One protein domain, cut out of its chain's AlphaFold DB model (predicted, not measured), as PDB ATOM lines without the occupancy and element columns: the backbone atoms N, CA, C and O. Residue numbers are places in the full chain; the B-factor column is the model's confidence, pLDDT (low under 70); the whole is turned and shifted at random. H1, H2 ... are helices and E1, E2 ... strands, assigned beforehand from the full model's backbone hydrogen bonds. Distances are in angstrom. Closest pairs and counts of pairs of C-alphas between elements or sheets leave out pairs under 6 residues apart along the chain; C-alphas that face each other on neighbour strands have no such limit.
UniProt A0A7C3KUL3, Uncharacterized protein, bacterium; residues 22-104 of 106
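AT A GLANCE: This is residues 22 to 104 of the 106 residues of an uncharacterized protein of bacterium (UniProt A0A7C3KUL3). A narrow ribbon of two antiparallel strands, E1 and E2, opens at one end into a wide loop made of a long link, H1 and H2, and runs at its other end into H3 and then H4, whose residues stick out as an arm. The middle of the loop is empty, and no helix touches another. The printed part has 83 residues, with four named helices and two named strands in the order E1, H1, H2, E2, H3, H4, and its class is mixed, helices and strands. It is extended, with a radius of gyration of the C-alphas of 19.5 A and spans of 55 by 37 by 26 A.

IN THESE COORDINATES: E1, residues 22 to 28, begins with C-alpha 22 at (-18.645, 43.975, 116.743) and is 19.9 A long. H1, residues 45 to 56, is 16.2 A long, and H2 holds residues 61 to 66. E2, residues 69 to 76, is 22.8 A long and begins with C-alpha 69 at (-3.386, 32.765, 112.610). H3 holds residues 78 to 86. H4, residues 90 to 102, is 19.0 A long and ends with C-alpha 102 at (-20.556, 20.451, 89.970).

HOW THE PARTS SIT: E1 and E2 are antiparallel neighbours, with 162 degrees between their directions. N 25 and O 72 are 2.9 A apart and N 72 and O 25 2.8 A, both within hydrogen-bond range. H1 and H2 are close but not clearly touching, with the closest C-alphas, those of Leu 56 and Ala 64, 7.0 A apart; their lines are about perpendicular at 77 degrees. E1 and H3 are only just apart, at 8.2 A between their closest C-alphas. H3 and H4 are apart. In H1, H2, H3 and H4 every O i to N i+4 pair is within hydrogen-bond range.

THE WHOLE: The C-alphas of Glu 42 and Pro 78, the two farthest apart, are 55.9 A apart. The printed part has no cut. The link from E1 to H1, 16 residues, is long. Residues 31 to 54, 57 to 63 and 85 to 104 stand free. The pLDDT is under 70 at residues 32 to 34, 61 to 68 and 104.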
ATOM      1  N   VAL A  22     -19.976  44.270 117.282       92.62
ATOM      2  CA  VAL A  22     -18.645  43.975 116.743       92.62
ATOM      3  C   VAL A  22     -18.387  42.480 116.879       92.62
ATOM      4  O   VAL A  22     -18.271  41.968 117.993       92.62
ATOM      5  N   VAL A  23     -18.290  41.775 115.754       93.06
ATOM      6  CA  VAL A  23     -17.989  40.342 115.702       93.06
ATOM      7  C   VAL A  23     -16.506  40.151 115.446       93.06
ATOM      8  O   VAL A  23     -15.998  40.570 114.411       93.06
ATOM      9  N   ARG A  24     -15.817  39.488 116.376       93.19
ATOM     10  CA  ARG A  24     -14.417  39.088 116.215       93.19
ATOM     11  C   ARG A  24     -14.328  37.591 115.963       93.19
ATOM     12  O   ARG A  24     -14.888  36.813 116.729       93.19
ATOM     13  N   ILE A  25     -13.635  37.205 114.899       91.12
ATOM     14  CA  ILE A  25     -13.429  35.806 114.510       91.12
ATOM     15  C   ILE A  25     -11.933  35.557 114.443       91.12
ATOM     16  O   ILE A  25     -11.221  36.304 113.779       91.12
ATOM     17  N   GLU A  26     -11.473  34.502 115.101       89.38
ATOM     18  CA  GLU A  26     -10.071  34.096 115.105       89.38
ATOM     19  C   GLU A  26      -9.984  32.661 114.582       89.38
ATOM     20  O   GLU A  26     -10.710  31.772 115.034       89.38
ATOM     21  N   GLY A  27      -9.146  32.455 113.570       85.62
ATOM     22  CA  GLY A  27      -8.853  31.153 112.986       85.62
ATOM     23  C   GLY A  27      -7.417  30.755 113.291       85.62
ATOM     24  O   GLY A  27      -6.511  31.581 113.174       85.62
ATOM     25  N   PHE A  28      -7.226  29.487 113.645       85.69
ATOM     26  CA  PHE A  28      -5.920  28.890 113.906       85.69
ATOM     27  C   PHE A  28      -5.772  27.625 113.067       85.69
ATOM     28  O   PHE A  28      -6.740  26.877 112.895       85.69
ATOM     29  N   ALA A  29      -4.566  27.368 112.566       82.44
ATOM     30  CA  ALA A  29      -4.248  26.074 111.979       82.44
ATOM     31  C   ALA A  29      -4.271  24.993 113.077       82.44
ATOM     32  O   ALA A  29      -3.434  24.987 113.979       82.44
ATOM     33  N   ALA A  30      -5.253  24.090 113.016       79.06
ATOM     34  CA  ALA A  30      -5.326  22.929 113.896       79.06
ATOM     35  C   ALA A  30      -4.458  21.796 113.325       79.06
ATOM     36  O   ALA A  30      -4.782  21.218 112.285       79.06
ATOM     37  N   TYR A  31      -3.341  21.495 113.990       71.44
ATOM     38  CA  TYR A  31      -2.461  20.377 113.648       71.44
ATOM     39  C   TYR A  31      -2.806  19.167 114.537       71.44
ATOM     40  O   TYR A  31      -2.298  19.054 115.649       71.44
ATOM     41  N   ASP A  32      -3.690  18.286 114.053       65.31
ATOM     42  CA  ASP A  32      -4.304  17.193 114.837       65.31
ATOM     43  C   ASP A  32      -3.846  15.763 114.463       65.31
ATOM     44  O   ASP A  32      -4.633  14.815 114.486       65.31
ATOM     45  N   PRO A  33      -2.560  15.523 114.179       62.44
ATOM     46  CA  PRO A  33      -2.002  14.362 114.868       62.44
ATOM     47  C   PRO A  33      -0.643  14.680 115.480       62.44
ATOM     48  O   PRO A  33       0.374  14.730 114.798       62.44
ATOM     49  N   LEU A  34      -0.634  14.818 116.808       62.88
ATOM     50  CA  LEU A  34       0.572  14.790 117.642       62.88
ATOM     51  C   LEU A  34       0.959  13.350 118.046       62.88
ATOM     52  O   LEU A  34       1.718  13.148 118.993       62.88
ATOM     53  N   GLU A  35       0.426  12.332 117.363       77.00
ATOM     54  CA  GLU A  35       0.794  10.934 117.592       77.00
ATOM     55  C   GLU A  35       2.006  10.559 116.735       77.00
ATOM     56  O   GLU A  35       1.919  10.468 115.513       77.00
ATOM     57  N   LEU A  36       3.142  10.316 117.388       74.44
ATOM     58  CA  LEU A  36       4.335   9.787 116.732       74.44
ATOM     59  C   LEU A  36       4.200   8.271 116.560       74.44
ATOM     60  O   LEU A  36       4.163   7.520 117.538       74.44
ATOM     61  N   THR A  37       4.163   7.805 115.316       84.38
ATOM     62  CA  THR A  37       4.175   6.376 114.988       84.38
ATOM     63  C   THR A  37       5.606   5.877 114.761       84.38
ATOM     64  O   THR A  37       6.533   6.650 114.534       84.38
ATOM     65  N   LYS A  38       5.822   4.553 114.760       83.81
ATOM     66  CA  LYS A  38       7.144   3.984 114.424       83.81
ATOM     67  C   LYS A  38       7.611   4.356 113.015       83.81
ATOM     68  O   LYS A  38       8.804   4.517 112.806       83.81
ATOM     69  N   ARG A  39       6.671   4.521 112.081       81.12
ATOM     70  CA  ARG A  39       6.952   4.948 110.706       81.12
ATOM     71  C   ARG A  39       7.465   6.385 110.659       81.12
ATOM     72  O   ARG A  39       8.239   6.716 109.770       81.12
ATOM     73  N   ASP A  40       7.073   7.222 111.619       81.25
ATOM     74  CA  ASP A  40       7.576   8.590 111.692       81.25
ATOM     75  C   ASP A  40       9.066   8.628 112.035       81.25
ATOM     76  O   ASP A  40       9.777   9.464 111.505       81.25
ATOM     77  N   LEU A  41       9.576   7.672 112.817       83.69
ATOM     78  CA  LEU A  41      11.007   7.586 113.144       83.69
ATOM     79  C   LEU A  41      11.897   7.233 111.940       83.69
ATOM     80  O   LEU A  41      13.108   7.421 112.005       83.69
ATOM     81  N   GLU A  42      11.312   6.702 110.864       88.12
ATOM     82  CA  GLU A  42      12.013   6.355 109.622       88.12
ATOM     83  C   GLU A  42      12.026   7.517 108.613       88.12
ATOM     84  O   GLU A  42      12.666   7.416 107.565       88.12
ATOM     85  N   ARG A  43      11.314   8.615 108.903       85.56
ATOM     86  CA  ARG A  43      11.260   9.798 108.040       85.56
ATOM     87  C   ARG A  43      12.549  10.601 108.140       85.56
ATOM     88  O   ARG A  43      13.126  10.764 109.213       85.56
ATOM     89  N   ASP A  44      12.958  11.169 107.012       88.19
ATOM     90  CA  ASP A  44      14.053  12.130 106.964       88.19
ATOM     91  C   ASP A  44      13.528  13.527 107.317       88.19
ATOM     92  O   ASP A  44      13.257  14.367 106.456       88.19
ATOM     93  N   PHE A  45      13.366  13.765 108.619       85.25
ATOM     94  CA  PHE A  45      12.938  15.066 109.123       85.25
ATOM     95  C   PHE A  45      13.901  16.190 108.739       85.25
ATOM     96  O   PHE A  45      13.472  17.333 108.631       85.25
ATOM     97  N   GLU A  46      15.184  15.897 108.507       89.81
ATOM     98  CA  GLU A  46      16.144  16.915 108.096       89.81
ATOM     99  C   GLU A  46      15.832  17.410 106.679       89.81
ATOM    100  O   GLU A  46      15.769  18.620 106.443       89.81
ATOM    101  N   ALA A  47      15.572  16.494 105.744       90.38
ATOM    102  CA  ALA A  47      15.134  16.845 104.396       90.38
ATOM    103  C   ALA A  47      13.777  17.567 104.400       90.38
ATOM    104  O   ALA A  47      13.619  18.576 103.707       90.38
ATOM    105  N   GLU A  48      12.821  17.102 105.207       86.44
ATOM    106  CA  GLU A  48      11.505  17.742 105.341       86.44
ATOM    107  C   GLU A  48      11.614  19.168 105.904       86.44
ATOM    108  O   GLU A  48      11.052  20.104 105.336       86.44
ATOM    109  N   MET A  49      12.399  19.371 106.967       86.69
ATOM    110  CA  MET A  49      12.648  20.698 107.536       86.69
ATOM    111  C   MET A  49      13.321  21.630 106.525       86.69
ATOM    112  O   MET A  49      12.930  22.790 106.411       86.69
ATOM    113  N   ARG A  50      14.303  21.139 105.756       90.19
ATOM    114  CA  ARG A  50      14.958  21.928 104.696       90.19
ATOM    115  C   ARG A  50      13.973  22.358 103.610       90.19
ATOM    116  O   ARG A  50      14.065  23.484 103.126       90.19
ATOM    117  N   GLN A  51      13.038  21.487 103.240       87.19
ATOM    118  CA  GLN A  51      12.002  21.802 102.259       87.19
ATOM    119  C   GLN A  51      11.035  22.872 102.787       87.19
ATOM    120  O   GLN A  51      10.786  23.854 102.093       87.19
ATOM    121  N   ILE A  52      10.574  22.737 104.035       83.88
ATOM    122  CA  ILE A  52       9.701  23.724 104.687       83.88
ATOM    123  C   ILE A  52      10.390  25.095 104.773       83.88
ATOM    124  O   ILE A  52       9.782  26.113 104.453       83.88
ATOM    125  N   LEU A  53      11.672  25.139 105.154       86.25
ATOM    126  CA  LEU A  53      12.436  26.390 105.213       86.25
ATOM    127  C   LEU A  53      12.522  27.072 103.842       86.25
ATOM    128  O   LEU A  53      12.312  28.278 103.747       86.25
ATOM    129  N   LYS A  54      12.753  26.303 102.776       86.81
ATOM    130  CA  LYS A  54      12.803  26.820 101.403       86.81
ATOM    131  C   LYS A  54      11.454  27.375 100.930       86.81
ATOM    132  O   LYS A  54      11.414  28.349 100.183       86.81
ATOM    133  N   GLU A  55      10.352  26.755 101.341       81.06
ATOM    134  CA  GLU A  55       9.002  27.255 101.059       81.06
ATOM    135  C   GLU A  55       8.725  28.559 101.818       81.06
ATOM    136  O   GLU A  55       8.214  29.514 101.232       81.06
ATOM    137  N   LEU A  56       9.141  28.649 103.085       79.94
ATOM    138  CA  LEU A  56       8.988  29.858 103.899       79.94
ATOM    139  C   LEU A  56       9.844  31.029 103.402       79.94
ATOM    140  O   LEU A  56       9.386  32.163 103.458       79.94
ATOM    141  N   GLU A  57      11.036  30.775 102.854       82.00
ATOM    142  CA  GLU A  57      11.873  31.808 102.217       82.00
ATOM    143  C   GLU A  57      11.174  32.510 101.040       82.00
ATOM    144  O   GLU A  57      11.529  33.636 100.690       82.00
ATOM    145  N   SER A  58      10.183  31.860 100.420       76.81
ATOM    146  CA  SER A  58       9.413  32.426  99.307       76.81
ATOM    147  C   SER A  58       8.182  33.232  99.736       76.81
ATOM    148  O   SER A  58       7.553  33.868  98.892       76.81
ATOM    149  N   LEU A  59       7.847  33.221 101.030       74.50
ATOM    150  CA  LEU A  59       6.690  33.906 101.601       74.50
ATOM    151  C   LEU A  59       7.131  35.167 102.347       74.50
ATOM    152  O   LEU A  59       8.165  35.188 103.016       74.50
ATOM    153  N   SER A  60       6.324  36.223 102.285       75.81
ATOM    154  CA  SER A  60       6.502  37.351 103.201       75.81
ATOM    155  C   SER A  60       6.076  36.975 104.627       75.81
ATOM    156  O   SER A  60       5.247  36.087 104.837       75.81
ATOM    157  N   GLU A  61       6.592  37.692 105.630       64.69
ATOM    158  CA  GLU A  61       6.238  37.481 107.045       64.69
ATOM    159  C   GLU A  61       4.718  37.539 107.292       64.69
ATOM    160  O   GLU A  61       4.184  36.760 108.079       64.69
ATOM    161  N   GLY A  62       4.006  38.424 106.580       64.12
ATOM    162  CA  GLY A  62       2.547  38.536 106.663       64.12
ATOM    163  C   GLY A  62       1.817  37.326 106.076       64.12
ATOM    164  O   GLY A  62       0.869  36.829 106.678       64.12
ATOM    165  N   GLU A  63       2.284  36.801 104.942       62.97
ATOM    166  CA  GLU A  63       1.691  35.624 104.289       62.97
ATOM    167  C   GLU A  63       1.964  34.327 105.057       62.97
ATOM    168  O   GLU A  63       1.127  33.423 105.064       62.97
ATOM    169  N   ALA A  64       3.118  34.224 105.721       62.06
ATOM    170  CA  ALA A  64       3.434  33.104 106.602       62.06
ATOM    171  C   ALA A  64       2.597  33.145 107.895       62.06
ATOM    172  O   ALA A  64       2.078  32.116 108.329       62.06
ATOM    173  N   ALA A  65       2.409  34.329 108.490       62.91
ATOM    174  CA  ALA A  65       1.590  34.496 109.691       62.91
ATOM    175  C   ALA A  65       0.099  34.213 109.429       62.91
ATOM    176  O   ALA A  65      -0.541  33.526 110.227       62.91
ATOM    177  N   ASP A  66      -0.428  34.662 108.287       63.41
ATOM    178  CA  ASP A  66      -1.832  34.476 107.898       63.41
ATOM    179  C   ASP A  66      -2.228  33.004 107.707       63.41
ATOM    180  O   ASP A  66      -3.398  32.652 107.870       63.41
ATOM    181  N   GLN A  67      -1.265  32.134 107.387       64.25
ATOM    182  CA  GLN A  67      -1.487  30.689 107.274       64.25
ATOM    183  C   GLN A  67      -1.664  30.000 108.634       64.25
ATOM    184  O   GLN A  67      -2.252  28.922 108.700       64.25
ATOM    185  N   VAL A  68      -1.177  30.616 109.715       67.69
ATOM    186  CA  VAL A  68      -1.186  30.039 111.066       67.69
ATOM    187  C   VAL A  68      -2.261  30.679 111.936       67.69
ATOM    188  O   VAL A  68      -2.931  29.980 112.699       67.69
ATOM    189  N   HIS A  69      -2.440  31.995 111.817       76.19
ATOM    190  CA  HIS A  69      -3.386  32.765 112.610       76.19
ATOM    191  C   HIS A  69      -3.961  33.933 111.809       76.19
ATOM    192  O   HIS A  69      -3.227  34.779 111.296       76.19
ATOM    193  N   ARG A  70      -5.291  34.034 111.781       79.44
ATOM    194  CA  ARG A  70      -5.985  35.169 111.167       79.44
ATOM    195  C   ARG A  70      -7.139  35.634 112.038       79.44
ATOM    196  O   ARG A  70      -7.998  34.838 112.412       79.44
ATOM    197  N   ALA A  71      -7.176  36.938 112.298       81.56
ATOM    198  CA  ALA A  71      -8.259  37.596 113.012       81.56
ATOM    199  C   ALA A  71      -9.061  38.500 112.066       81.56
ATOM    200  O   ALA A  71      -8.491  39.238 111.261       81.56
ATOM    201  N   PHE A  72     -10.383  38.464 112.198       85.06
ATOM    202  CA  PHE A  72     -11.322  39.337 111.501       85.06
ATOM    203  C   PHE A  72     -12.163  40.093 112.523       85.06
ATOM    204  O   PHE A  72     -12.513  39.544 113.570       85.06
ATOM    205  N   ALA A  73     -12.506  41.337 112.207       91.19
ATOM    206  CA  ALA A  73     -13.463  42.129 112.963       91.19
ATOM    207  C   ALA A  73     -14.499  42.694 111.991       91.19
ATOM    208  O   ALA A  73     -14.117  43.280 110.980       91.19
ATOM    209  N   TYR A  74     -15.775  42.500 112.310       92.38
ATOM    210  CA  TYR A  74     -16.901  42.974 111.513       92.38
ATOM    211  C   TYR A  74     -17.863  43.789 112.362       92.38
ATOM    212  O   TYR A  74     -18.127  43.451 113.515       92.38
ATOM    213  N   ASP A  75     -18.428  44.817 111.755       92.56
ATOM    214  CA  ASP A  75     -19.475  45.667 112.276       92.56
ATOM    215  C   ASP A  75     -20.836  45.249 111.721       92.56
ATOM    216  O   ASP A  75     -21.094  45.339 110.524       92.56
ATOM    217  N   LEU A  76     -21.737  44.793 112.593       92.75
ATOM    218  CA  LEU A  76     -23.061  44.297 112.219       92.75
ATOM    219  C   LEU A  76     -24.187  45.116 112.859       92.75
ATOM    220  O   LEU A  76     -24.124  45.512 114.028       92.75
ATOM    221  N   CYS A  77     -25.265  45.316 112.098       92.69
ATOM    222  CA  CYS A  77     -26.535  45.799 112.635       92.69
ATOM    223  C   CYS A  77     -27.226  44.695 113.471       92.69
ATOM    224  O   CYS A  77     -26.848  43.523 113.362       92.69
ATOM    225  N   PRO A  78     -28.242  45.024 114.292       91.50
ATOM    226  CA  PRO A  78     -28.943  44.039 115.121       91.50
ATOM    227  C   PRO A  78     -29.521  42.853 114.338       91.50
ATOM    228  O   PRO A  78     -29.417  41.715 114.794       91.50
ATOM    229  N   ASP A  79     -30.064  43.104 113.146       92.25
ATOM    230  CA  ASP A  79     -30.668  42.062 112.311       92.25
ATOM    231  C   ASP A  79     -29.611  41.108 111.741       92.25
ATOM    232  O   ASP A  79     -29.741  39.886 111.844       92.25
ATOM    233  N   CYS A  80     -28.514  41.650 111.198       92.75
ATOM    234  CA  CYS A  80     -27.402  40.843 110.693       92.75
ATOM    235  C   CYS A  80     -26.683  40.087 111.815       92.75
ATOM    236  O   CYS A  80     -26.270  38.946 111.614       92.75
ATOM    237  N   TRP A  81     -26.572  40.677 113.007       93.12
ATOM    238  CA  TRP A  81     -26.065  39.990 114.193       93.12
ATOM    239  C   TRP A  81     -26.953  38.804 114.590       93.12
ATOM    240  O   TRP A  81     -26.447  37.703 114.817       93.12
ATOM    241  N   ALA A  82     -28.275  38.990 114.622       93.19
ATOM    242  CA  ALA A  82     -29.217  37.920 114.939       93.19
ATOM    243  C   ALA A  82     -29.167  36.775 113.911       93.19
ATOM    244  O   ALA A  82     -29.260  35.603 114.285       93.19
ATOM    245  N   ALA A  83     -28.987  37.097 112.626       93.31
ATOM    246  CA  ALA A  83     -28.768  36.104 111.577       93.31
ATOM    247  C   ALA A  83     -27.438  35.353 111.772       93.31
ATOM    248  O   ALA A  83     -27.425  34.122 111.772       93.31
ATOM    249  N   TYR A  84     -26.346  36.078 112.028       94.06
ATOM    250  CA  TYR A  84     -25.025  35.495 112.269       94.06
ATOM    251  C   TYR A  84     -25.015  34.539 113.473       94.06
ATOM    252  O   TYR A  84     -24.441  33.456 113.395       94.06
ATOM    253  N   LEU A  85     -25.696  34.893 114.570       94.44
ATOM    254  CA  LEU A  85     -25.835  34.019 115.742       94.44
ATOM    255  C   LEU A  85     -26.592  32.721 115.452       94.44
ATOM    256  O   LEU A  85     -26.349  31.711 116.112       94.44
ATOM    257  N   ARG A  86     -27.533  32.743 114.503       95.31
ATOM    258  CA  ARG A  86     -28.308  31.556 114.134       95.31
ATOM    259  C   ARG A  86     -27.445  30.556 113.376       95.31
ATOM    260  O   ARG A  86     -27.501  29.365 113.675       95.31
ATOM    261  N   ASP A  87     -26.689  31.034 112.393       93.94
ATOM    262  CA  ASP A  87     -25.779  30.196 111.622       93.94
ATOM    263  C   ASP A  87     -24.608  31.007 111.031       93.94
ATOM    264  O   ASP A  87     -24.726  31.561 109.935       93.94
ATOM    265  N   PRO A  88     -23.432  31.020 111.683       92.62
ATOM    266  CA  PRO A  88     -22.270  31.748 111.173       92.62
ATOM    267  C   PRO A  88     -21.650  31.100 109.921       92.62
ATOM    268  O   PRO A  88     -20.755  31.676 109.304       92.62
ATOM    269  N   LEU A  89     -22.094  29.895 109.531       93.25
ATOM    270  CA  LEU A  89     -21.522  29.114 108.429       93.25
ATOM    271  C   LEU A  89     -22.475  28.947 107.235       93.25
ATOM    272  O   LEU A  89     -22.144  28.206 106.303       93.25
ATOM    273  N   GLU A  90     -23.628  29.620 107.228       92.25
ATOM    274  CA  GLU A  90     -24.671  29.448 106.206       92.25
ATOM    275  C   GLU A  90     -24.121  29.619 104.778       92.25
ATOM    276  O   GLU A  90     -24.163  28.684 103.968       92.25
ATOM    277  N   GLY A  91     -23.478  30.757 104.496       88.38
ATOM    278  CA  GLY A  91     -22.908  31.042 103.174       88.38
ATOM    279  C   GLY A  91     -21.757  30.108 102.769       88.38
ATOM    280  O   GLY A  91     -21.532  29.863 101.584       88.38
ATOM    281  N   LEU A  92     -21.025  29.525 103.730       90.38
ATOM    282  CA  LEU A  92     -20.000  28.513 103.435       90.38
ATOM    283  C   LEU A  92     -20.631  27.184 103.009       90.38
ATOM    284  O   LEU A  92     -20.120  26.516 102.103       90.38
ATOM    285  N   ARG A  93     -21.747  26.800 103.636       92.38
ATOM    286  CA  ARG A  93     -22.479  25.571 103.306       92.38
ATOM    287  C   ARG A  93     -23.151  25.659 101.944       92.38
ATOM    288  O   ARG A  93     -23.137  24.665 101.219       92.38
ATOM    289  N   GLU A  94     -23.692  26.817 101.581       90.69
ATOM    290  CA  GLU A  94     -24.255  27.048 100.248       90.69
ATOM    291  C   GLU A  94     -23.204  26.816  99.156       90.69
ATOM    292  O   GLU A  94     -23.361  25.909  98.333       90.69
ATOM    293  N   ARG A  95     -22.048  27.489  99.254       90.88
ATOM    294  CA  ARG A  95     -20.913  27.286  98.333       90.88
ATOM    295  C   ARG A  95     -20.436  25.831  98.285       90.88
ATOM    296  O   ARG A  95     -20.084  25.311  97.227       90.88
ATOM    297  N   ALA A  96     -20.403  25.139  99.425       91.50
ATOM    298  CA  ALA A  96     -20.016  23.729  99.467       91.50
ATOM    299  C   ALA A  96     -21.014  22.821  98.723       91.50
ATOM    300  O   ALA A  96     -20.592  21.879  98.049       91.50
ATOM    301  N   ARG A  97     -22.321  23.103  98.816       92.19
ATOM    302  CA  ARG A  97     -23.364  22.375  98.073       92.19
ATOM    303  C   ARG A  97     -23.211  22.578  96.567       92.19
ATOM    304  O   ARG A  97     -23.312  21.605  95.825       92.19
ATOM    305  N   GLU A  98     -22.923  23.797  96.120       91.25
ATOM    306  CA  GLU A  98     -22.683  24.108  94.703       91.25
ATOM    307  C   GLU A  98     -21.474  23.352  94.141       91.25
ATOM    308  O   GLU A  98     -21.580  22.711  93.094       91.25
ATOM    309  N   ARG A  99     -20.348  23.336  94.871       89.56
ATOM    310  CA  ARG A  99     -19.152  22.569  94.471       89.56
ATOM    311  C   ARG A  99     -19.439  21.074  94.323       89.56
ATOM    312  O   ARG A  99     -19.016  20.476  93.340       89.56
ATOM    313  N   ARG A 100     -20.185  20.484  95.266       87.69
ATOM    314  CA  ARG A 100     -20.558  19.057  95.229       87.69
ATOM    315  C   ARG A 100     -21.458  18.716  94.041       87.69
ATOM    316  O   ARG A 100     -21.273  17.671  93.426       87.69
ATOM    317  N   LYS A 101     -22.402  19.601  93.704       83.81
ATOM    318  CA  LYS A 101     -23.261  19.443  92.520       83.81
ATOM    319  C   LYS A 101     -22.441  19.469  91.230       83.81
ATOM    320  O   LYS A 101     -22.677  18.646  90.358       83.81
ATOM    321  N   LYS A 102     -21.447  20.362  91.135       76.50
ATOM    322  CA  LYS A 102     -20.556  20.451  89.970       76.50
ATOM    323  C   LYS A 102     -19.702  19.190  89.780       76.50
ATOM    324  O   LYS A 102     -19.527  18.759  88.656       76.50
ATOM    325  N   SER A 103     -19.231  18.568  90.863       71.44
ATOM    326  CA  SER A 103     -18.445  17.320  90.809       71.44
ATOM    327  C   SER A 103     -19.251  16.043  90.528       71.44
ATOM    328  O   SER A 103     -18.658  14.987  90.372       71.44
ATOM    329  N   GLN A 104     -20.588  16.106  90.532       66.00
ATOM    330  CA  GLN A 104     -21.476  14.962  90.259       66.00
ATOM    331  C   GLN A 104     -22.149  15.050  88.876       66.00
ATOM    332  O   GLN A 104     -23.026  14.245  88.578       66.00
TER     333      GLN A 104